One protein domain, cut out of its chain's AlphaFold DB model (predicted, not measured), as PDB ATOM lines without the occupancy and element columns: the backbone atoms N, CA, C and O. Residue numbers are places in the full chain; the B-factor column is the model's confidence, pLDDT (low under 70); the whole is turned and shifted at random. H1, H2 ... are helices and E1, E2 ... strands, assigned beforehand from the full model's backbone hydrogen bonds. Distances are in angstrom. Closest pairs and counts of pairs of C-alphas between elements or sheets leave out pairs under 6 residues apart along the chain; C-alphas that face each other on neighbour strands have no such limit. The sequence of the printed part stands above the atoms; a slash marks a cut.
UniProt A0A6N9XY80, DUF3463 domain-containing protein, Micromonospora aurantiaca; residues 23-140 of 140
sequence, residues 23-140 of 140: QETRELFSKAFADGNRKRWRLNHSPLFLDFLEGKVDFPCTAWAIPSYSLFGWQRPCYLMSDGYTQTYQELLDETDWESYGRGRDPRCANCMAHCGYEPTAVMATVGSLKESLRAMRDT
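What this domain is: This is residues 23 to 140 of the 140 residues of the protein "DUF3463 domain-containing protein" of Micromonospora aurantiaca (UniProt A0A6N9XY80). What shape do these atoms make? They make two lobes: in the larger one H3 sits in the middle with H1, H5 and H6 packed on it and H2 near H1, while the smaller one is the hairpin E1 and E2 with H4 packed on it. Two long stretches with no named element, residues 54 to 72 and 96 to 114, run between the lobes. What is it built of? The printed part has 118 residues, with six named helices and two named strands in the order H1 H2 H3 E1 E2 H4 H5 H6; the class is mostly helix, and the sheet E1 - E2 is antiparallel. The whole is only just compact, close to loose, with a radius of gyration of the C-alphas of 16.0 A, and is elongated, spanning 47 by 30 by 25 A.

How they stand to each other: How do the first helices stand? H1, residues 23 to 33, touches the hub H3, residues 47 to 53, at a steep tilt of 47 degrees, opposite ways; the closest C-alphas are those of Arg 26 and Leu 53, 5.6 A apart. H2, residues 37 to 40, is close to H1 but not clearly touching, with the C-alphas of Ala 32 and Arg 38 7.3 A apart. What pairs in the small lobe? E1, residues 73 to 76, and E2, residues 84 to 86, form an antiparallel hairpin, with N 74 and O 86 at 2.8 A and N 86 and O 74 at 2.8 A, within hydrogen-bond range. The closest C-alphas of E1 and H4, residues 89 to 95, are those of Trp 74 and Tyr 89, 6.4 A apart. How do the last helices meet H3? H5, residues 115 to 127, touches H3 at a steep tilt of 40 degrees, opposite ways, closest at the C-alphas of Phe 49 and Ala 122, 5.3 A. H6, residues 130 to 139, touches H3 about perpendicular, at 88 degrees, closest at the C-alphas of Pro 47 and Ala 136, 6.0 A; H5 and H6 touch only at the corner, with Thr 126 and Glu 132 closest, their C-alphas 5.0 A apart. Are the helix backbones complete? In H1, H3, H4 and H6 every O i to N i+4 pair is within hydrogen-bond range, in H5 7 of 9 are, and H2 is too short for such a pair.

Where its parts are: Where does H1 begin? C-alpha 23 is at (29.715, 80.149, 78.542), and H1 is 15.3 A long from first to last C-alpha. Where are the later elements? E1 begins with C-alpha 73 at (-3.438, 84.958, 88.437); H5 is 17.4 A long, and H6, 14.4 A long, ends with C-alpha 139 at (25.146, 61.854, 96.053).

The domain as a whole: How far does it reach? The two C-alphas farthest apart, those of Asp 35 and Gln 87, are 48.6 A apart. Are there cuts, long links or weak places? The printed part has no cut; the links H3 to E1 and H4 to H5 are long, and residue 140 is under 70 in pLDDT.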
ATOM      1  N   GLN A  23      28.366  80.720  78.570       93.88
ATOM      2  CA  GLN A  23      29.715  80.149  78.542       93.88
ATOM      3  C   GLN A  23      30.515  80.582  79.770       93.88
ATOM      4  O   GLN A  23      31.090  79.740  80.454       93.88
ATOM      5  N   GLU A  24      30.459  81.863  80.121       94.38
ATOM      6  CA  GLU A  24      31.113  82.415  81.304       94.38
ATOM      7  C   GLU A  24      30.558  81.795  82.592       94.38
ATOM      8  O   GLU A  24      31.315  81.455  83.502       94.38
ATOM      9  N   THR A  25      29.240  81.574  82.651       95.44
ATOM     10  CA  THR A  25      28.592  80.852  83.752       95.44
ATOM     11  C   THR A  25      29.133  79.428  83.863       95.44
ATOM     12  O   THR A  25      29.537  79.006  84.948       95.44
ATOM     13  N   ARG A  26      29.196  78.688  82.749       96.31
ATOM     14  CA  ARG A  26      29.720  77.314  82.734       96.31
ATOM     15  C   ARG A  26      31.170  77.239  83.177       96.31
ATOM     16  O   ARG A  26      31.522  76.385  83.993       96.31
ATOM     17  N   GLU A  27      32.000  78.155  82.695       97.12
ATOM     18  CA  GLU A  27      33.393  78.253  83.117       97.12
ATOM     19  C   GLU A  27      33.526  78.546  84.612       97.12
ATOM     20  O   GLU A  27      34.355  77.927  85.284       97.12
ATOM     21  N   LEU A  28      32.716  79.466  85.143       96.25
ATOM     22  CA  LEU A  28      32.714  79.800  86.564       96.25
ATOM     23  C   LEU A  28      32.375  78.575  87.415       96.25
ATOM     24  O   LEU A  28      33.129  78.238  88.330       96.25
ATOM     25  N   PHE A  29      31.269  77.892  87.112       96.69
ATOM     26  CA  PHE A  29      30.841  76.719  87.874       96.69
ATOM     27  C   PHE A  29      31.810  75.549  87.720       96.69
ATOM     28  O   PHE A  29      32.140  74.913  88.720       96.69
ATOM     29  N   SER A  30      32.342  75.311  86.518       96.81
ATOM     30  CA  SER A  30      33.372  74.293  86.299       96.81
ATOM     31  C   SER A  30      34.611  74.543  87.167       96.81
ATOM     32  O   SER A  30      35.077  73.617  87.832       96.81
ATOM     33  N   LYS A  31      35.108  75.786  87.237       97.12
ATOM     34  CA  LYS A  31      36.256  76.153  88.089       97.12
ATOM     35  C   LYS A  31      35.916  76.053  89.578       97.12
ATOM     36  O   LYS A  31      36.705  75.517  90.351       97.12
ATOM     37  N   ALA A  32      34.739  76.524  89.989       95.69
ATOM     38  CA  ALA A  32      34.306  76.492  91.387       95.69
ATOM     39  C   ALA A  32      34.127  75.058  91.924       95.69
ATOM     40  O   ALA A  32      34.356  74.797  93.106       95.69
ATOM     41  N   PHE A  33      33.717  74.125  91.063       95.88
ATOM     42  CA  PHE A  33      33.435  72.733  91.420       95.88
ATOM     43  C   PHE A  33      34.599  71.765  91.188       95.88
ATOM     44  O   PHE A  33      34.542  70.639  91.699       95.88
ATOM     45  N   ALA A  34      35.656  72.208  90.500       94.69
ATOM     46  CA  ALA A  34      36.872  71.447  90.233       94.69
ATOM     47  C   ALA A  34      37.553  70.910  91.508       94.69
ATOM     48  O   ALA A  34      37.264  71.333  92.628       94.69
ATOM     49  N   ASP A  35      38.456  69.941  91.333       94.25
ATOM     50  CA  ASP A  35      39.295  69.373  92.402       94.25
ATOM     51  C   ASP A  35      38.508  68.827  93.606       94.25
ATOM     52  O   ASP A  35      38.948  68.849  94.757       94.25
ATOM     53  N   GLY A  36      37.293  68.336  93.343       91.62
ATOM     54  CA  GLY A  36      36.393  67.810  94.367       91.62
ATOM     55  C   GLY A  36      35.736  68.884  95.238       91.62
ATOM     56  O   GLY A  36      35.017  68.528  96.175       91.62
ATOM     57  N   ASN A  37      35.917  70.174  94.929       93.69
ATOM     58  CA  ASN A  37      35.326  71.275  95.689       93.69
ATOM     59  C   ASN A  37      33.802  71.194  95.733       93.69
ATOM     60  O   ASN A  37      33.229  71.513  96.770       93.69
ATOM     61  N   ARG A  38      33.142  70.682  94.682       92.31
ATOM     62  CA  ARG A  38      31.681  70.470  94.665       92.31
ATOM     63  C   ARG A  38      31.168  69.724  95.901       92.31
ATOM     64  O   ARG A  38      30.161  70.122  96.469       92.31
ATOM     65  N   LYS A  39      31.890  68.696  96.365       90.00
ATOM     66  CA  LYS A  39      31.502  67.862  97.522       90.00
ATOM     67  C   LYS A  39      31.653  68.565  98.872       90.00
ATOM     68  O   LYS A  39      31.172  68.059  99.879       90.00
ATOM     69  N   ARG A  40      32.339  69.711  98.914       91.62
ATOM     70  CA  ARG A  40      32.479  70.527 100.131       91.62
ATOM     71  C   ARG A  40      31.208  71.322 100.434       91.62
ATOM     72  O   ARG A  40      31.046  71.799 101.554       91.62
ATOM     73  N   TRP A  41      30.313  71.458  99.456       90.69
ATOM     74  CA  TRP A  41      29.070  72.210  99.571       90.69
ATOM     75  C   TRP A  41      27.883  71.266  99.749       90.69
ATOM     76  O   TRP A  41      27.742  70.282  99.030       90.69
ATOM     77  N   ARG A  42      26.982  71.606 100.676       91.00
ATOM     78  CA  ARG A  42      25.697  70.914 100.847       91.00
ATOM     79  C   ARG A  42      24.627  71.569  99.976       91.00
ATOM     80  O   ARG A  42      23.830  72.376 100.471       91.00
ATOM     81  N   LEU A  43      24.675  71.268  98.680       92.94
ATOM     82  CA  LEU A  43      23.746  71.803  97.686       92.94
ATOM     83  C   LEU A  43      22.488  70.938  97.599       92.94
ATOM     84  O   LEU A  43      22.591  69.723  97.480       92.94
ATOM     85  N   ASN A  44      21.319  71.571  97.639       92.88
ATOM     86  CA  ASN A  44      20.033  70.907  97.449       92.88
ATOM     87  C   ASN A  44      19.629  70.976  95.971       92.88
ATOM     88  O   ASN A  44      18.781  71.787  95.619       92.88
ATOM     89  N   HIS A  45      20.300  70.186  95.129       94.44
ATOM     90  CA  HIS A  45      20.090  70.124  93.678       94.44
ATOM     91  C   HIS A  45      20.308  68.709  93.161       94.44
ATOM     92  O   HIS A  45      21.142  67.974  93.700       94.44
ATOM     93  N   SER A  46      19.641  68.342  92.069       95.06
ATOM     94  CA  SER A  46      19.949  67.097  91.368       95.06
ATOM     95  C   SER A  46      21.389  67.109  90.829       95.06
ATOM     96  O   SER A  46      21.903  68.154  90.400       95.06
ATOM     97  N   PRO A  47      22.078  65.948  90.779       95.31
ATOM     98  CA  PRO A  47      23.421  65.896  90.213       95.31
ATOM     99  C   PRO A  47      23.490  66.385  88.767       95.31
ATOM    100  O   PRO A  47      24.503  66.979  88.393       95.31
ATOM    101  N   LEU A  48      22.425  66.161  87.989       97.06
ATOM    102  CA  LEU A  48      22.322  66.575  86.593       97.06
ATOM    103  C   LEU A  48      22.158  68.088  86.426       97.06
ATOM    104  O   LEU A  48      22.723  68.637  85.484       97.06
ATOM    105  N   PHE A  49      21.458  68.785  87.323       97.38
ATOM    106  CA  PHE A  49      21.399  70.246  87.250       97.38
ATOM    107  C   PHE A  49      22.769  70.872  87.512       97.38
ATOM    108  O   PHE A  49      23.207  71.765  86.792       97.38
ATOM    109  N   LEU A  50      23.505  70.351  88.490       96.69
ATOM    110  CA  LEU A  50      24.871  70.799  88.751       96.69
ATOM    111  C   LEU A  50      25.819  70.463  87.582       96.69
ATOM    112  O   LEU A  50      26.684  71.270  87.255       96.69
ATOM    113  N   ASP A  51      25.635  69.323  86.909       97.12
ATOM    114  CA  ASP A  51      26.362  69.002  85.673       97.12
ATOM    115  C   ASP A  51      26.011  69.972  84.531       97.12
ATOM    116  O   ASP A  51      26.883  70.328  83.737       97.12
ATOM    117  N   PHE A  52      24.755  70.427  84.455       97.69
ATOM    118  CA  PHE A  52      24.312  71.463  83.521       97.69
ATOM    119  C   PHE A  52      24.990  72.810  83.803       97.69
ATOM    120  O   PHE A  52      25.469  73.460  82.869       97.69
ATOM    121  N   LEU A  53      25.109  73.191  85.081       97.06
ATOM    122  CA  LEU A  53      25.858  74.382  85.489       97.06
ATOM    123  C   LEU A  53      27.338  74.281  85.110       97.06
ATOM    124  O   LEU A  53      27.906  75.263  84.660       97.06
ATOM    125  N   GLU A  54      27.954  73.102  85.222       96.19
ATOM    126  CA  GLU A  54      29.340  72.857  84.788       96.19
ATOM    127  C   GLU A  54      29.497  72.718  83.261       96.19
ATOM    128  O   GLU A  54      30.612  72.545  82.773       96.19
ATOM    129  N   GLY A  55      28.400  72.750  82.494       96.12
ATOM    130  CA  GLY A  55      28.420  72.593  81.038       96.12
ATOM    131  C   GLY A  55      28.679  71.168  80.539       96.12
ATOM    132  O   GLY A  55      28.989  70.986  79.365       96.12
ATOM    133  N   LYS A  56      28.546  70.153  81.401       96.88
ATOM    134  CA  LYS A  56      28.734  68.730  81.047       96.88
ATOM    135  C   LYS A  56      27.534  68.139  80.308       96.88
ATOM    136  O   LYS A  56      27.676  67.162  79.579       96.88
ATOM    137  N   VAL A  57      26.357  68.713  80.530       96.44
ATOM    138  CA  VAL A  57      25.100  68.353  79.874       96.44
ATOM    139  C   VAL A  57      24.352  69.630  79.520       96.44
ATOM    140  O   VAL A  57      24.551  70.671  80.149       96.44
ATOM    141  N   ASP A  58      23.504  69.556  78.500       95.38
ATOM    142  CA  ASP A  58      22.618  70.649  78.135       95.38
ATOM    143  C   ASP A  58      21.157  70.215  78.227       95.38
ATOM    144  O   ASP A  58      20.825  69.074  77.904       95.38
ATOM    145  N   PHE A  59      20.291  71.124  78.669       95.50
ATOM    146  CA  PHE A  59      18.868  70.853  78.856       95.50
ATOM    147  C   PHE A  59      18.006  71.920  78.182       95.50
ATOM    148  O   PHE A  59      18.421  73.081  78.110       95.50
ATOM    149  N   PRO A  60      16.800  71.565  77.705       94.38
ATOM    150  CA  PRO A  60      15.761  72.542  77.421       94.38
ATOM    151  C   PRO A  60      15.165  73.102  78.722       94.38
ATOM    152  O   PRO A  60      15.163  72.448  79.771       94.38
ATOM    153  N   CYS A  61      14.637  74.321  78.642       93.62
ATOM    154  CA  CYS A  61      13.896  74.935  79.738       93.62
ATOM    155  C   CYS A  61      12.486  74.334  79.818       93.62
ATOM    156  O   CYS A  61      11.769  74.310  78.822       93.62
ATOM    157  N   THR A  62      12.074  73.920  81.012       93.94
ATOM    158  CA  THR A  62      10.702  73.514  81.331       93.94
ATOM    159  C   THR A  62      10.027  74.632  82.130       93.94
ATOM    160  O   THR A  62       9.774  74.507  83.328       93.94
ATOM    161  N   ALA A  63       9.775  75.771  81.479       89.06
ATOM    162  CA  ALA A  63       9.294  76.997  82.131       89.06
ATOM    163  C   ALA A  63       7.966  76.825  82.896       89.06
ATOM    164  O   ALA A  63       7.730  77.515  83.887       89.06
ATOM    165  N   TRP A  64       7.125  75.889  82.459       90.50
ATOM    166  CA  TRP A  64       5.828  75.581  83.061       90.50
ATOM    167  C   TRP A  64       5.908  74.746  84.343       90.50
ATOM    168  O   TRP A  64       4.912  74.650  85.051       90.50
ATOM    169  N   ALA A  65       7.053  74.128  84.659       91.88
ATOM    170  CA  ALA A  65       7.145  73.196  85.786       91.88
ATOM    171  C   ALA A  65       7.177  73.888  87.157       91.88
ATOM    172  O   ALA A  65       6.716  73.313  88.143       91.88
ATOM    173  N   ILE A  66       7.701  75.118  87.229       92.56
ATOM    174  CA  ILE A  66       7.680  75.953  88.441       92.56
ATOM    175  C   ILE A  66       7.019  77.298  88.088       92.56
ATOM    176  O   ILE A  66       7.701  78.310  87.893       92.56
ATOM    177  N   PRO A  67       5.681  77.310  87.947       92.31
ATOM    178  CA  PRO A  67       4.920  78.512  87.623       92.31
ATOM    179  C   PRO A  67       4.806  79.442  88.841       92.31
ATOM    180  O   PRO A  67       4.988  79.030  89.987       92.31
ATOM    181  N   SER A  68       4.450  80.708  88.603       93.75
ATOM    182  CA  SER A  68       4.146  81.668  89.672       93.75
ATOM    183  C   SER A  68       2.677  82.066  89.636       93.75
ATOM    184  O   SER A  68       2.144  82.397  88.577       93.75
ATOM    185  N   TYR A  69       2.042  82.044  90.806       94.62
ATOM    186  CA  TYR A  69       0.698  82.561  91.022       94.62
ATOM    187  C   TYR A  69       0.768  83.822  91.882       94.62
ATOM    188  O   TYR A  69       1.474  83.864  92.891       94.62
ATOM    189  N   SER A  70       0.025  84.849  91.485       94.06
ATOM    190  CA  SER A  70      -0.034  86.139  92.171       94.06
ATOM    191  C   SER A  70      -1.476  86.643  92.262       94.06
ATOM    192  O   SER A  70      -2.406  85.974  91.816       94.06
ATOM    193  N   LEU A  71      -1.670  87.858  92.787       94.75
ATOM    194  CA  LEU A  71      -2.978  88.526  92.794       94.75
ATOM    195  C   LEU A  71      -3.584  88.697  91.387       94.75
ATOM    196  O   LEU A  71      -4.794  88.850  91.270       94.75
ATOM    197  N   PHE A  72      -2.762  88.667  90.335       94.94
ATOM    198  CA  PHE A  72      -3.206  88.787  88.945       94.94
ATOM    199  C   PHE A  72      -3.541  87.437  88.286       94.94
ATOM    200  O   PHE A  72      -4.050  87.426  87.169       94.94
ATOM    201  N   GLY A  73      -3.277  86.315  88.965       96.50
ATOM    202  CA  GLY A  73      -3.438  84.958  88.437       96.50
ATOM    203  C   GLY A  73      -2.107  84.236  88.210       96.50
ATOM    204  O   GLY A  73      -1.070  84.609  88.771       96.50
ATOM    205  N   TRP A  74      -2.141  83.192  87.383       96.44
ATOM    206  CA  TRP A  74      -0.981  82.406  86.953       96.44
ATOM    207  C   TRP A  74      -0.198  83.144  85.873       96.44
ATOM    208  O   TRP A  74      -0.734  83.449  84.813       96.44
ATOM    209  N   GLN A  75       1.072  83.436  86.122       95.44
ATOM    210  CA  GLN A  75       1.884  84.259  85.231       95.44
ATOM    211  C   GLN A  75       2.389  83.486  84.003       95.44
ATOM    212  O   GLN A  75       2.949  82.398  84.145       95.44
ATOM    213  N   ARG A  76       2.274  84.086  82.811       93.94
ATOM    214  CA  ARG A  76       2.745  83.538  81.525       93.94
ATOM    215  C   ARG A  76       3.965  84.300  80.980       93.94
ATOM    216  O   ARG A  76       4.103  85.494  81.250       93.94
ATOM    217  N   PRO A  77       4.817  83.658  80.163       92.06
ATOM    218  CA  PRO A  77       5.041  82.208  80.137       92.06
ATOM    219  C   PRO A  77       5.782  81.736  81.400       92.06
ATOM    220  O   PRO A  77       5.619  80.607  81.839       92.06
ATOM    221  N   CYS A  78       6.591  82.601  82.014       90.94
ATOM    222  CA  CYS A  78       7.336  82.298  83.228       90.94
ATOM    223  C   CYS A  78       7.394  83.514  84.152       90.94
ATOM    224  O   CYS A  78       7.107  84.653  83.751       90.94
ATOM    225  N   TYR A  79       7.807  83.283  85.399       86.62
ATOM    226  CA  TYR A  79       7.780  84.332  86.413       86.62
ATOM    227  C   TYR A  79       8.769  85.492  86.154       86.62
ATOM    228  O   TYR A  79       8.607  86.568  86.724       86.62
ATOM    229  N   LEU A  80       9.767  85.301  85.281       88.12
ATOM    230  CA  LEU A  80      10.724  86.347  84.894       88.12
ATOM    231  C   LEU A  80      10.211  87.233  83.750       88.12
ATOM    232  O   LEU A  80      10.509  88.424  83.719       88.12
ATOM    233  N   MET A  81       9.432  86.671  82.822       88.38
ATOM    234  CA  MET A  81       8.947  87.403  81.648       88.38
ATOM    235  C   MET A  81       7.698  88.216  81.966       88.38
ATOM    236  O   MET A  81       7.679  89.418  81.722       88.38
ATOM    237  N   SER A  82       6.700  87.614  82.621       87.94
ATOM    238  CA  SER A  82       5.434  88.289  82.958       87.94
ATOM    239  C   SER A  82       4.803  88.992  81.752       87.94
ATOM    240  O   SER A  82       4.597  90.208  81.762       87.94
ATOM    241  N   ASP A  83       4.558  88.228  80.691       92.31
ATOM    242  CA  ASP A  83       3.916  88.715  79.467       92.31
ATOM    243  C   ASP A  83       2.381  88.756  79.625       92.31
ATOM    244  O   ASP A  83       1.683  89.419  78.862       92.31
ATOM    245  N   GLY A  84       1.840  88.083  80.647       94.06
ATOM    246  CA  GLY A  84       0.419  88.106  80.984       94.06
ATOM    247  C   GLY A  84       0.069  87.160  82.130       94.06
ATOM    248  O   GLY A  84       0.957  86.586  82.765       94.06
ATOM    249  N   TYR A  85      -1.232  86.982  82.372       96.62
ATOM    250  CA  TYR A  85      -1.757  86.108  83.424       96.62
ATOM    251  C   TYR A  85      -2.967  85.291  82.944       96.62
ATOM    252  O   TYR A  85      -3.740  85.774  82.118       96.62
ATOM    253  N   THR A  86      -3.149  84.083  83.484       96.69
ATOM    254  CA  THR A  86      -4.370  83.262  83.349       96.69
ATOM    255  C   THR A  86      -5.055  83.053  84.690       96.69
ATOM    256  O   THR A  86      -4.442  83.201  85.749       96.69
ATOM    257  N   GLN A  87      -6.335  82.689  84.664       96.12
ATOM    258  CA  GLN A  87      -7.102  82.454  85.886       96.12
ATOM    259  C   GLN A  87      -6.844  81.054  86.438       96.12
ATOM    260  O   GLN A  87      -6.755  80.869  87.654       96.12
ATOM    261  N   THR A  88      -6.656  80.070  85.557       96.12
ATOM    262  CA  THR A  88      -6.379  78.688  85.958       96.12
ATOM    263  C   THR A  88      -5.016  78.199  85.478       96.12
ATOM    264  O   THR A  88      -4.450  78.694  84.500       96.12
ATOM    265  N   TYR A  89      -4.478  77.201  86.181       93.88
ATOM    266  CA  TYR A  89      -3.237  76.542  85.774       93.88
ATOM    267  C   TYR A  89      -3.421  75.767  84.462       93.88
ATOM    268  O   TYR A  89      -2.513  75.728  83.641       93.88
ATOM    269  N   GLN A  90      -4.610  75.201  84.236       95.81
ATOM    270  CA  GLN A  90      -4.930  74.516  82.985       95.81
ATOM    271  C   GLN A  90      -4.869  75.486  81.799       95.81
ATOM    272  O   GLN A  90      -4.201  75.194  80.816       95.81
ATOM    273  N   GLU A  91      -5.463  76.679  81.931       96.62
ATOM    274  CA  GLU A  91      -5.330  77.736  80.922       96.62
ATOM    275  C   GLU A  91      -3.863  78.080  80.668       96.62
ATOM    276  O   GLU A  91      -3.470  78.159  79.508       96.62
ATOM    277  N   LEU A  92      -3.043  78.243  81.724       95.50
ATOM    278  CA  LEU A  92      -1.606  78.518  81.589       95.50
ATOM    279  C   LEU A  92      -0.934  77.461  80.708       95.50
ATOM    280  O   LEU A  92      -0.173  77.830  79.815       95.50
ATOM    281  N   LEU A  93      -1.208  76.178  80.947       94.69
ATOM    282  CA  LEU A  93      -0.624  75.085  80.175       94.69
ATOM    283  C   LEU A  93      -1.107  75.069  78.725       94.69
ATOM    284  O   LEU A  93      -0.273  74.946  77.832       94.69
ATOM    285  N   ASP A  94      -2.408  75.228  78.498       95.94
ATOM    286  CA  ASP A  94      -3.018  74.976  77.189       95.94
ATOM    287  C   ASP A  94      -2.854  76.136  76.204       95.94
ATOM    288  O   ASP A  94      -2.655  75.907  75.013       95.94
ATOM    289  N   GLU A  95      -2.933  77.386  76.668       95.56
ATOM    290  CA  GLU A  95      -2.919  78.549  75.760       95.56
ATOM    291  C   GLU A  95      -1.552  79.257  75.689       95.56
ATOM    292  O   GLU A  95      -1.416  80.269  75.002       95.56
ATOM    293  N   THR A  96      -0.533  78.773  76.413       95.19
ATOM    294  CA  THR A  96       0.831  79.314  76.293       95.19
ATOM    295  C   THR A  96       1.564  78.524  75.222       95.19
ATOM    296  O   THR A  96       1.696  77.308  75.334       95.19
ATOM    297  N   ASP A  97       2.100  79.207  74.212       94.38
ATOM    298  CA  ASP A  97       2.948  78.578  73.197       94.38
ATOM    299  C   ASP A  97       4.339  78.257  73.766       94.38
ATOM    300  O   ASP A  97       5.310  78.981  73.545       94.38
ATOM    301  N   TRP A  98       4.440  77.183  74.549       92.75
ATOM    302  CA  TRP A  98       5.681  76.766  75.210       92.75
ATOM    303  C   TRP A  98       6.827  76.500  74.238       92.75
ATOM    304  O   TRP A  98       7.988  76.701  74.596       92.75
ATOM    305  N   GLU A  99       6.517  76.083  73.010       92.06
ATOM    306  CA  GLU A  99       7.537  75.807  72.007       92.06
ATOM    307  C   GLU A  99       8.198  77.083  71.481       92.06
ATOM    308  O   GLU A  99       9.332  77.014  71.020       92.06
ATOM    309  N   SER A 100       7.570  78.253  71.626       92.81
ATOM    310  CA  SER A 100       8.204  79.536  71.293       92.81
ATOM    311  C   SER A 100       9.272  79.983  72.303       92.81
ATOM    312  O   SER A 100      10.119  80.812  71.970       92.81
ATOM    313  N   TYR A 101       9.291  79.407  73.511       92.44
ATOM    314  CA  TYR A 101      10.158  79.849  74.606       92.44
ATOM    315  C   TYR A 101      11.349  78.920  74.859       92.44
ATOM    316  O   TYR A 101      11.359  77.735  74.525       92.44
ATOM    317  N   GLY A 102      12.373  79.477  75.511       91.88
ATOM    318  CA  GLY A 102      13.607  78.779  75.857       91.88
ATOM    319  C   GLY A 102      14.799  79.220  75.012       91.88
ATOM    320  O   GLY A 102      14.680  79.919  74.002       91.88
ATOM    321  N   ARG A 103      15.995  78.840  75.469       91.44
ATOM    322  CA  ARG A 103      17.254  79.222  74.822       91.44
ATOM    323  C   ARG A 103      17.302  78.689  73.387       91.44
ATOM    324  O   ARG A 103      17.045  77.513  73.149       91.44
ATOM    325  N   GLY A 104      17.644  79.568  72.447       90.75
ATOM    326  CA  GLY A 104      17.651  79.275  71.009       90.75
ATOM    327  C   GLY A 104      16.296  79.438  70.314       90.75
ATOM    328  O   GLY A 104      16.242  79.281  69.098       90.75
ATOM    329  N   ARG A 105      15.226  79.767  71.054       93.06
ATOM    330  CA  ARG A 105      13.874  79.980  70.514       93.06
ATOM    331  C   ARG A 105      13.379  81.408  70.734       93.06
ATOM    332  O   ARG A 105      12.985  82.061  69.775       93.06
ATOM    333  N   ASP A 106      13.525  81.919  71.957       92.94
ATOM    334  CA  ASP A 106      13.255  83.322  72.295       92.94
ATOM    335  C   ASP A 106      14.578  84.033  72.664       92.94
ATOM    336  O   ASP A 106      15.323  83.527  73.518       92.94
ATOM    337  N   PRO A 107      14.916  85.190  72.055       91.62
ATOM    338  CA  PRO A 107      16.132  85.940  72.385       91.62
ATOM    339  C   PRO A 107      16.204  86.353  73.864       91.62
ATOM    340  O   PRO A 107      17.288  86.356  74.446       91.62
ATOM    341  N   ARG A 108      15.059  86.586  74.512       90.94
ATOM    342  CA  ARG A 108      14.936  86.899  75.945       90.94
ATOM    343  C   ARG A 108      15.189  85.686  76.846       90.94
ATOM    344  O   ARG A 108      15.046  85.759  78.057       90.94
ATOM    345  N   CYS A 109      15.495  84.524  76.274       92.00
ATOM    346  CA  CYS A 109      15.924  83.330  77.000       92.00
ATOM    347  C   CYS A 109      17.397  82.985  76.734       92.00
ATOM    348  O   CYS A 109      17.888  81.994  77.278       92.00
ATOM    349  N   ALA A 110      18.106  83.759  75.901       89.88
ATOM    350  CA  ALA A 110      19.413  83.385  75.355       89.88
ATOM    351  C   ALA A 110      20.455  83.037  76.430       89.88
ATOM    352  O   ALA A 110      21.172  82.047  76.277       89.88
ATOM    353  N   ASN A 111      20.479  83.790  77.536       90.25
ATOM    354  CA  ASN A 111      21.399  83.557  78.657       90.25
ATOM    355  C   ASN A 111      20.727  82.943  79.894       90.25
ATOM    356  O   ASN A 111      21.350  82.834  80.948       90.25
ATOM    357  N   CYS A 112      19.462  82.531  79.796       91.81
ATOM    358  CA  CYS A 112      18.752  81.992  80.947       91.81
ATOM    359  C   CYS A 112      19.287  80.602  81.310       91.81
ATOM    360  O   CYS A 112      19.227  79.671  80.505       91.81
ATOM    361  N   MET A 113      19.748  80.460  82.553       94.44
ATOM    362  CA  MET A 113      20.122  79.193  83.200       94.44
ATOM    363  C   MET A 113      19.428  79.042  84.566       94.44
ATOM    364  O   MET A 113      19.940  78.384  85.471       94.44
ATOM    365  N   ALA A 114      18.275  79.699  84.741       92.31
ATOM    366  CA  ALA A 114      17.591  79.793  86.023       92.31
ATOM    367  C   ALA A 114      17.098  78.424  86.516       92.31
ATOM    368  O   ALA A 114      16.372  77.721  85.813       92.31
ATOM    369  N   HIS A 115      17.436  78.085  87.759       93.88
ATOM    370  CA  HIS A 115      17.076  76.821  88.407       93.88
ATOM    371  C   HIS A 115      15.609  76.415  88.193       93.88
ATOM    372  O   HIS A 115      15.333  75.268  87.861       93.88
ATOM    373  N   CYS A 116      14.671  77.358  88.300       91.62
ATOM    374  CA  CYS A 116      13.238  77.091  88.165       91.62
ATOM    375  C   CYS A 116      12.813  76.424  86.846       91.62
ATOM    376  O   CYS A 116      11.817  75.710  86.824       91.62
ATOM    377  N   GLY A 117      13.546  76.667  85.758       92.94
ATOM    378  CA  GLY A 117      13.245  76.107  84.444       92.94
ATOM    379  C   GLY A 117      14.071  74.866  84.118       92.94
ATOM    380  O   GLY A 117      13.614  74.020  83.356       92.94
ATOM    381  N   TYR A 118      15.273  74.736  84.681       96.06
ATOM    382  CA  TYR A 118      16.219  73.677  84.303       96.06
ATOM    383  C   TYR A 118      16.338  72.552  85.335       96.06
ATOM    384  O   TYR A 118      16.594  71.416  84.940       96.06
ATOM    385  N   GLU A 119      16.109  72.814  86.625       96.56
ATOM    386  CA  GLU A 119      16.061  71.758  87.643       96.56
ATOM    387  C   GLU A 119      14.931  70.762  87.369       96.56
ATOM    388  O   GLU A 119      15.210  69.567  87.382       96.56
ATOM    389  N   PRO A 120      13.690  71.171  87.027       96.25
ATOM    390  CA  PRO A 120      12.651  70.201  86.689       96.25
ATOM    391  C   PRO A 120      13.039  69.319  85.500       96.25
ATOM    392  O   PRO A 120      12.824  68.108  85.541       96.25
ATOM    393  N   THR A 121      13.678  69.892  84.472       96.81
ATOM    394  CA  THR A 121      14.218  69.113  83.350       96.81
ATOM    395  C   THR A 121      15.271  68.111  83.823       96.81
ATOM    396  O   THR A 121      15.228  66.941  83.442       96.81
ATOM    397  N   ALA A 122      16.194  68.542  84.684       97.38
ATOM    398  CA  ALA A 122      17.241  67.691  85.239       97.38
ATOM    399  C   ALA A 122      16.676  66.571  86.130       97.38
ATOM    400  O   ALA A 122      17.135  65.430  86.053       97.38
ATOM    401  N   VAL A 123      15.642  66.855  86.923       96.50
ATOM    402  CA  VAL A 123      14.924  65.862  87.732       96.50
ATOM    403  C   VAL A 123      14.223  64.849  86.832       96.50
ATOM    404  O   VAL A 123      14.409  63.650  87.031       96.50
ATOM    405  N   MET A 124      13.492  65.295  85.802       96.69
ATOM    406  CA  MET A 124      12.856  64.400  84.824       96.69
ATOM    407  C   MET A 124      13.885  63.500  84.123       96.69
ATOM    408  O   MET A 124      13.674  62.292  84.007       96.69
ATOM    409  N   ALA A 125      15.032  64.055  83.721       96.81
ATOM    410  CA  ALA A 125      16.134  63.285  83.140       96.81
ATOM    411  C   ALA A 125      16.754  62.291  84.141       96.81
ATOM    412  O   ALA A 125      17.142  61.185  83.760       96.81
ATOM    413  N   THR A 126      16.815  62.660  85.424       96.50
ATOM    414  CA  THR A 126      17.325  61.800  86.499       96.50
ATOM    415  C   THR A 126      16.412  60.591  86.701       96.50
ATOM    416  O   THR A 126      16.890  59.458  86.674       96.50
ATOM    417  N   VAL A 127      15.100  60.808  86.854       96.00
ATOM    418  CA  VAL A 127      14.126  59.720  87.083       96.00
ATOM    419  C   VAL A 127      13.870  58.879  85.831       96.00
ATOM    420  O   VAL A 127      13.547  57.700  85.939       96.00
ATOM    421  N   GLY A 128      14.063  59.449  84.638       95.94
ATOM    422  CA  GLY A 128      13.967  58.736  83.362       95.94
ATOM    423  C   GLY A 128      15.148  57.805  83.063       95.94
ATOM    424  O   GLY A 128      15.109  57.067  82.080       95.94
ATOM    425  N   SER A 129      16.202  57.817  83.889       96.69
ATOM    426  CA  SER A 129      17.419  57.025  83.697       96.69
ATOM    427  C   SER A 129      17.794  56.273  84.969       96.69
ATOM    428  O   SER A 129      18.176  56.876  85.969       96.69
ATOM    429  N   LEU A 130      17.792  54.936  84.918       95.88
ATOM    430  CA  LEU A 130      18.214  54.094  86.050       95.88
ATOM    431  C   LEU A 130      19.621  54.450  86.549       95.88
ATOM    432  O   LEU A 130      19.871  54.482  87.753       95.88
ATOM    433  N   LYS A 131      20.539  54.747  85.623       96.06
ATOM    434  CA  LYS A 131      21.917  55.126  85.947       96.06
ATOM    435  C   LYS A 131      21.965  56.438  86.733       96.06
ATOM    436  O   LYS A 131      22.639  56.503  87.759       96.06
ATOM    437  N   GLU A 132      21.270  57.471  86.258       96.56
ATOM    438  CA  GLU A 132      21.298  58.785  86.910       96.56
ATOM    439  C   GLU A 132      20.480  58.783  88.208       96.56
ATOM    440  O   GLU A 132      20.888  59.410  89.182       96.56
ATOM    441  N   SER A 133      19.411  57.986  88.286       95.44
ATOM    442  CA  SER A 133      18.672  57.732  89.528       95.44
ATOM    443  C   SER A 133      19.563  57.121  90.617       95.44
ATOM    444  O   SER A 133      19.604  57.622  91.740       95.44
ATOM    445  N   LEU A 134      20.338  56.078  90.288       95.12
ATOM    446  CA  LEU A 134      21.292  55.469  91.227       95.12
ATOM    447  C   LEU A 134      22.395  56.445  91.648       95.12
ATOM    448  O   LEU A 134      22.826  56.436  92.802       95.12
ATOM    449  N   ARG A 135      22.858  57.293  90.724       93.94
ATOM    450  CA  ARG A 135      23.833  58.346  91.025       93.94
ATOM    451  C   ARG A 135      23.263  59.366  92.011       93.94
ATOM    452  O   ARG A 135      23.927  59.665  92.995       93.94
ATOM    453  N   ALA A 136      22.040  59.845  91.785       92.50
ATOM    454  CA  ALA A 136      21.379  60.796  92.675       92.50
ATOM    455  C   ALA A 136      21.239  60.251  94.097       92.50
ATOM    456  O   ALA A 136      21.629  60.932  95.038       92.50
ATOM    457  N   MET A 137      20.816  58.994  94.252       89.88
ATOM    458  CA  MET A 137      20.716  58.343  95.565       89.88
ATOM    459  C   MET A 137      22.047  58.240  96.320       89.88
ATOM    460  O   MET A 137      22.049  58.195  97.544       89.88
ATOM    461  N   ARG A 138      23.176  58.155  95.610       85.56
ATOM    462  CA  ARG A 138      24.510  58.067  96.220       85.56
ATOM    463  C   ARG A 138      25.079  59.437  96.601       85.56
ATOM    464  O   ARG A 138      25.913  59.509  97.499       85.56
ATOM    465  N   ASP A 139      24.681  60.476  95.873       73.56
ATOM    466  CA  ASP A 139      25.146  61.854  96.053       73.56
ATOM    467  C   ASP A 139      24.269  62.663  97.042       73.56
ATOM    468  O   ASP A 139      24.594  63.821  97.306       73.56
ATOM    469  N   THR A 140      23.192  62.066  97.582       59.00
ATOM    470  CA  THR A 140      22.331  62.639  98.644       59.00
ATOM    471  C   THR A 140      22.863  62.266 100.027       59.00
ATOM    472  O   THR A 140      22.856  63.140 100.922       59.00
TER     473      THR A 140